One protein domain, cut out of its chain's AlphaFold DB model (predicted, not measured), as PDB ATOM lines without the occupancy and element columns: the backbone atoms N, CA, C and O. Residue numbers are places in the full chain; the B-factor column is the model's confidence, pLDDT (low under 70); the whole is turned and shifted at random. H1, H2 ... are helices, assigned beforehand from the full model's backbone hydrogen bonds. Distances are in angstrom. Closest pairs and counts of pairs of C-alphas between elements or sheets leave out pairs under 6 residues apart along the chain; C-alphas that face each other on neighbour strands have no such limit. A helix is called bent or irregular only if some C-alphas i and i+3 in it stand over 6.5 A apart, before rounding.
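Overview. This is residues 9 to 54 of the 90 residues of an uncharacterized protein of Rhodobacteraceae bacterium (UniProt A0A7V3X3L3). Two separate helices, H1 and H2, run the same way in a flat, open N-like layout, with the long link between them folding back from the end of H1 to the start of H2. After H2 the tail, residues 44 to 54, turns back along the side of H2 away from H1. The 46 printed residues hold two named helices, H1 then H2, and no named strand; the class is all helix. The whole is loose, with a radius of gyration of the C-alphas of 12.9 A, and spans 31 by 29 by 14 A.

Along the chain. H1, residues 10 to 17, begins at C-alpha 10 (-45.851, -32.759, 2.251) and is 11.0 A long from first to last C-alpha. H2, residues 29 to 43, is 20.5 A long and ends at C-alpha 43 (-28.633, -31.424, -15.929). H2 is irregular: C-alphas 30 and 33 are 8.0 A apart.

Arrangement. H1 and H2 are apart, with no C-alpha of the one within 8 A of the other. In H1 every O i to N i+4 pair is within hydrogen-bond range; in H2, 9 of 11 are.

Size, cuts and confidence. The C-alphas farthest apart, those of Gln 19 and Pro 54, are 36.1 A apart. The link from H1 to H2, 11 residues, is long. Residues 15 to 21, of which 15 to 17 belong to H1, stand free. The printed part has no cut, and no printed residue is under 70 in pLDDT.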
ATOM      1  N   SER A   9     -47.233 -35.143   6.257       93.56
ATOM      2  CA  SER A   9     -47.613 -34.011   5.411       93.56
ATOM      3  C   SER A   9     -46.487 -33.684   4.426       93.56
ATOM      4  O   SER A   9     -45.298 -33.837   4.734       93.56
ATOM      5  N   GLN A  10     -46.834 -33.174   3.249       92.62
ATOM      6  CA  GLN A  10     -45.851 -32.759   2.251       92.62
ATOM      7  C   GLN A  10     -45.010 -31.583   2.758       92.62
ATOM      8  O   GLN A  10     -43.808 -31.524   2.500       92.62
ATOM      9  N   SER A  11     -45.600 -30.679   3.551       93.62
ATOM     10  CA  SER A  11     -44.840 -29.607   4.210       93.62
ATOM     11  C   SER A  11     -43.786 -30.158   5.169       93.62
ATOM     12  O   SER A  11     -42.664 -29.654   5.197       93.62
ATOM     13  N   GLN A  12     -44.104 -31.218   5.916       92.00
ATOM     14  CA  GLN A  12     -43.156 -31.874   6.811       92.00
ATOM     15  C   GLN A  12     -42.068 -32.614   6.025       92.00
ATOM     16  O   GLN A  12     -40.901 -32.550   6.411       92.00
ATOM     17  N   ALA A  13     -42.423 -33.266   4.915       91.06
ATOM     18  CA  ALA A  13     -41.455 -33.905   4.027       91.06
ATOM     19  C   ALA A  13     -40.437 -32.885   3.482       91.06
ATOM     20  O   ALA A  13     -39.231 -33.085   3.630       91.06
ATOM     21  N   LEU A  14     -40.902 -31.745   2.955       92.12
ATOM     22  CA  LEU A  14     -40.030 -30.664   2.473       92.12
ATOM     23  C   LEU A  14     -39.194 -30.033   3.594       92.12
ATOM     24  O   LEU A  14     -38.008 -29.761   3.404       92.12
ATOM     25  N   GLN A  15     -39.770 -29.843   4.783       91.81
ATOM     26  CA  GLN A  15     -39.022 -29.351   5.940       91.81
ATOM     27  C   GLN A  15     -37.902 -30.319   6.350       91.81
ATOM     28  O   GLN A  15     -36.847 -29.873   6.800       91.81
ATOM     29  N   GLY A  16     -38.113 -31.630   6.186       90.75
ATOM     30  CA  GLY A  16     -37.102 -32.659   6.423       90.75
ATOM     31  C   GLY A  16     -35.872 -32.496   5.529       90.75
ATOM     32  O   GLY A  16     -34.754 -32.535   6.040       90.75
ATOM     33  N   PHE A  17     -36.063 -32.226   4.232       91.75
ATOM     34  CA  PHE A  17     -34.956 -31.917   3.316       91.75
ATOM     35  C   PHE A  17     -34.150 -30.711   3.800       91.75
ATOM     36  O   PHE A  17     -32.931 -30.797   3.928       91.75
ATOM     37  N   GLY A  18     -34.828 -29.627   4.190       91.50
ATOM     38  CA  GLY A  18     -34.177 -28.394   4.650       91.50
ATOM     39  C   GLY A  18     -33.283 -28.529   5.888       91.50
ATOM     40  O   GLY A  18     -32.537 -27.602   6.189       91.50
ATOM     41  N   GLN A  19     -33.308 -29.665   6.591       91.38
ATOM     42  CA  GLN A  19     -32.373 -29.954   7.686       91.38
ATOM     43  C   GLN A  19     -30.991 -30.411   7.194       91.38
ATOM     44  O   GLN A  19     -30.032 -30.357   7.961       91.38
ATOM     45  N   PHE A  20     -30.880 -30.859   5.941       90.25
ATOM     46  CA  PHE A  20     -29.635 -31.327   5.331       90.25
ATOM     47  C   PHE A  20     -29.294 -30.553   4.053       90.25
ATOM     48  O   PHE A  20     -28.222 -29.959   3.967       90.25
ATOM     49  N   ALA A  21     -30.207 -30.533   3.081       93.75
ATOM     50  CA  ALA A  21     -30.067 -29.822   1.816       93.75
ATOM     51  C   ALA A  21     -31.448 -29.501   1.232       93.75
ATOM     52  O   ALA A  21     -32.346 -30.343   1.235       93.75
ATOM     53  N   LEU A  22     -31.619 -28.285   0.719       93.38
ATOM     54  CA  LEU A  22     -32.865 -27.891   0.063       93.38
ATOM     55  C   LEU A  22     -32.992 -28.593  -1.299       93.38
ATOM     56  O   LEU A  22     -31.977 -28.747  -1.977       93.38
ATOM     57  N   PRO A  23     -34.205 -28.989  -1.723       93.00
ATOM     58  CA  PRO A  23     -34.422 -29.418  -3.097       93.00
ATOM     59  C   PRO A  23     -34.149 -28.263  -4.065       93.00
ATOM     60  O   PRO A  23     -34.604 -27.145  -3.822       93.00
ATOM     61  N   ASP A  24     -33.476 -28.543  -5.180       90.88
ATOM     62  CA  ASP A  24     -33.266 -27.553  -6.243       90.88
ATOM     63  C   ASP A  24     -34.578 -27.195  -6.961       90.88
ATOM     64  O   ASP A  24     -34.780 -26.054  -7.377       90.88
ATOM     65  N   MET A  25     -35.497 -28.160  -7.084       92.81
ATOM     66  CA  MET A  25     -36.807 -27.979  -7.713       92.81
ATOM     67  C   MET A  25     -37.904 -28.731  -6.947       92.81
ATOM     68  O   MET A  25     -37.730 -29.879  -6.543       92.81
ATOM     69  N   VAL A  26     -39.062 -28.085  -6.786       93.12
ATOM     70  CA  VAL A  26     -40.315 -28.697  -6.319       93.12
ATOM     71  C   VAL A  26     -41.362 -28.446  -7.398       93.12
ATOM     72  O   VAL A  26     -41.689 -27.294  -7.678       93.12
ATOM     73  N   LEU A  27     -41.857 -29.515  -8.021       93.81
ATOM     74  CA  LEU A  27     -42.757 -29.444  -9.170       93.81
ATOM     75  C   LEU A  27     -44.204 -29.730  -8.770       93.81
ATOM     76  O   LEU A  27     -44.470 -30.585  -7.925       93.81
ATOM     77  N   ARG A  28     -45.135 -28.999  -9.384       91.69
ATOM     78  CA  ARG A  28     -46.575 -29.249  -9.273       91.69
ATOM     79  C   ARG A  28     -47.026 -30.155 -10.403       91.69
ATOM     80  O   ARG A  28     -46.479 -30.077 -11.495       91.69
ATOM     81  N   GLU A  29     -48.019 -30.991 -10.129       89.38
ATOM     82  CA  GLU A  29     -48.530 -31.971 -11.092       89.38
ATOM     83  C   GLU A  29     -49.035 -31.315 -12.386       89.38
ATOM     84  O   GLU A  29     -48.692 -31.755 -13.478       89.38
ATOM     85  N   ASP A  30     -49.745 -30.190 -12.278       90.62
ATOM     86  CA  ASP A  30     -50.263 -29.412 -13.411       90.62
ATOM     87  C   ASP A  30     -49.178 -28.707 -14.243       90.62
ATOM     88  O   ASP A  30     -49.450 -28.219 -15.338       90.62
ATOM     89  N   GLN A  31     -47.947 -28.659 -13.736       92.69
ATOM     90  CA  GLN A  31     -46.780 -28.065 -14.393       92.69
ATOM     91  C   GLN A  31     -45.653 -29.085 -14.581       92.69
ATOM     92  O   GLN A  31     -44.516 -28.707 -14.874       92.69
ATOM     93  N   LEU A  32     -45.939 -30.373 -14.377       92.38
ATOM     94  CA  LEU A  32     -44.907 -31.394 -14.238       92.38
ATOM     95  C   LEU A  32     -44.112 -31.575 -15.530       92.38
ATOM     96  O   LEU A  32     -42.890 -31.636 -15.475       92.38
ATOM     97  N   GLU A  33     -44.788 -31.592 -16.678       92.69
ATOM     98  CA  GLU A  33     -44.150 -31.722 -17.992       92.69
ATOM     99  C   GLU A  33     -43.146 -30.585 -18.238       92.69
ATOM    100  O   GLU A  33     -41.952 -30.835 -18.392       92.69
ATOM    101  N   GLN A  34     -43.596 -29.329 -18.128       93.56
ATOM    102  CA  GLN A  34     -42.736 -28.149 -18.276       93.56
ATOM    103  C   GLN A  34     -41.571 -28.149 -17.272       93.56
ATOM    104  O   GLN A  34     -40.435 -27.806 -17.607       93.56
ATOM    105  N   GLY A  35     -41.850 -28.514 -16.020       94.44
ATOM    106  CA  GLY A  35     -40.847 -28.565 -14.965       94.44
ATOM    107  C   GLY A  35     -39.764 -29.614 -15.217       94.44
ATOM    108  O   GLY A  35     -38.585 -29.348 -14.976       94.44
ATOM    109  N   LEU A  36     -40.146 -30.786 -15.727       93.44
ATOM    110  CA  LEU A  36     -39.214 -31.860 -16.067       93.44
ATOM    111  C   LEU A  36     -38.380 -31.524 -17.304       93.44
ATOM    112  O   LEU A  36     -37.184 -31.813 -17.308       93.44
ATOM    113  N   GLU A  37     -38.956 -30.862 -18.309       94.00
ATOM    114  CA  GLU A  37     -38.196 -30.348 -19.455       94.00
ATOM    115  C   GLU A  37     -37.110 -29.361 -19.011       94.00
ATOM    116  O   GLU A  37     -35.946 -29.480 -19.404       94.00
ATOM    117  N   GLN A  38     -37.469 -28.412 -18.140       94.12
ATOM    118  CA  GLN A  38     -36.517 -27.456 -17.581       94.12
ATOM    119  C   GLN A  38     -35.417 -28.161 -16.776       94.12
ATOM    120  O   GLN A  38     -34.244 -27.805 -16.908       94.12
ATOM    121  N   LEU A  39     -35.778 -29.142 -15.943       93.75
ATOM    122  CA  LEU A  39     -34.817 -29.907 -15.153       93.75
ATOM    123  C   LEU A  39     -33.841 -30.669 -16.057       93.75
ATOM    124  O   LEU A  39     -32.633 -30.577 -15.850       93.75
ATOM    125  N   ALA A  40     -34.346 -31.370 -17.076       94.38
ATOM    126  CA  ALA A  40     -33.534 -32.133 -18.022       94.38
ATOM    127  C   ALA A  40     -32.490 -31.241 -18.713       94.38
ATOM    128  O   ALA A  40     -31.300 -31.566 -18.718       94.38
ATOM    129  N   ALA A  41     -32.906 -30.059 -19.177       94.25
ATOM    130  CA  ALA A  41     -32.005 -29.079 -19.775       94.25
ATOM    131  C   ALA A  41     -30.910 -28.593 -18.804       94.25
ATOM    132  O   ALA A  41     -29.766 -28.410 -19.220       94.25
ATOM    133  N   GLN A  42     -31.225 -28.408 -17.516       94.62
ATOM    134  CA  GLN A  42     -30.244 -27.976 -16.507       94.62
ATOM    135  C   GLN A  42     -29.176 -29.034 -16.222       94.62
ATOM    136  O   GLN A  42     -28.019 -28.684 -15.997       94.62
ATOM    137  N   VAL A  43     -29.552 -30.315 -16.232       94.75
ATOM    138  CA  VAL A  43     -28.633 -31.424 -15.929       94.75
ATOM    139  C   VAL A  43     -27.969 -32.024 -17.174       94.75
ATOM    140  O   VAL A  43     -27.135 -32.918 -17.046       94.75
ATOM    141  N   GLY A  44     -28.297 -31.524 -18.371       95.62
ATOM    142  CA  GLY A  44     -27.739 -32.004 -19.637       95.62
ATOM    143  C   GLY A  44     -28.288 -33.365 -20.075       95.62
ATOM    144  O   GLY A  44     -27.568 -34.136 -20.707       95.62
ATOM    145  N   CYS A  45     -29.537 -33.668 -19.719       94.69
ATOM    146  CA  CYS A  45     -30.254 -34.861 -20.159       94.69
ATOM    147  C   CYS A  45     -31.306 -34.508 -21.214       94.69
ATOM    148  O   CYS A  45     -31.850 -33.404 -21.218       94.69
ATOM    149  N   ASP A  46     -31.632 -35.473 -22.071       93.44
ATOM    150  CA  ASP A  46     -32.766 -35.332 -22.980       93.44
ATOM    151  C   ASP A  46     -34.084 -35.393 -22.186       93.44
ATOM    152  O   ASP A  46     -34.218 -36.239 -21.291       93.44
ATOM    153  N   PRO A  47     -35.062 -34.517 -22.479       88.75
ATOM    154  CA  PRO A  47     -36.365 -34.571 -21.834       88.75
ATOM    155  C   PRO A  47     -37.072 -35.884 -22.181       88.75
ATOM    156  O   PRO A  47     -37.054 -36.342 -23.325       88.75
ATOM    157  N   TYR A  48     -37.709 -36.483 -21.178       84.94
ATOM    158  CA  TYR A  48     -38.499 -37.696 -21.336       84.94
ATOM    159  C   TYR A  48     -39.982 -37.352 -21.152       84.94
ATOM    160  O   TYR A  48     -40.316 -36.719 -20.146       84.94
ATOM    161  N   PRO A  49     -40.870 -37.743 -22.086       85.88
ATOM    162  CA  PRO A  49     -42.293 -37.466 -21.952       85.88
ATOM    163  C   PRO A  49     -42.862 -38.177 -20.725       85.88
ATOM    164  O   PRO A  49     -42.410 -39.264 -20.353       85.88
ATOM    165  N   LEU A  50     -43.881 -37.582 -20.104       88.12
ATOM    166  CA  LEU A  50     -44.562 -38.232 -18.991       88.12
ATOM    167  C   LEU A  50     -45.152 -39.573 -19.455       88.12
ATOM    168  O   LEU A  50     -45.829 -39.619 -20.485       88.12
ATOM    169  N   PRO A  51     -44.889 -40.677 -18.732       86.75
ATOM    170  CA  PRO A  51     -45.477 -41.955 -19.084       86.75
ATOM    171  C   PRO A  51     -46.990 -41.906 -18.856       86.75
ATOM    172  O   PRO A  51     -47.455 -41.383 -17.844       86.75
ATOM    173  N   GLU A  52     -47.755 -42.516 -19.760       86.50
ATOM    174  CA  GLU A  52     -49.151 -42.830 -19.469       86.50
ATOM    175  C   GLU A  52     -49.196 -43.849 -18.325       86.50
ATOM    176  O   GLU A  52     -48.639 -44.946 -18.423       86.50
ATOM    177  N   VAL A  53     -49.852 -43.480 -17.226       81.44
ATOM    178  CA  VAL A  53     -50.100 -44.380 -16.102       81.44
ATOM    179  C   VAL A  53     -51.538 -44.877 -16.233       81.44
ATOM    180  O   VAL A  53     -52.463 -44.093 -16.018       81.44
ATOM    181  N   PRO A  54     -51.767 -46.142 -16.628       79.50
ATOM    182  CA  PRO A  54     -53.119 -46.677 -16.689       79.50
ATOM    183  C   PRO A  54     -53.719 -46.755 -15.282       79.50
ATOM    184  O   PRO A  54     -53.025 -47.119 -14.330       79.50
TER     185      PRO A  54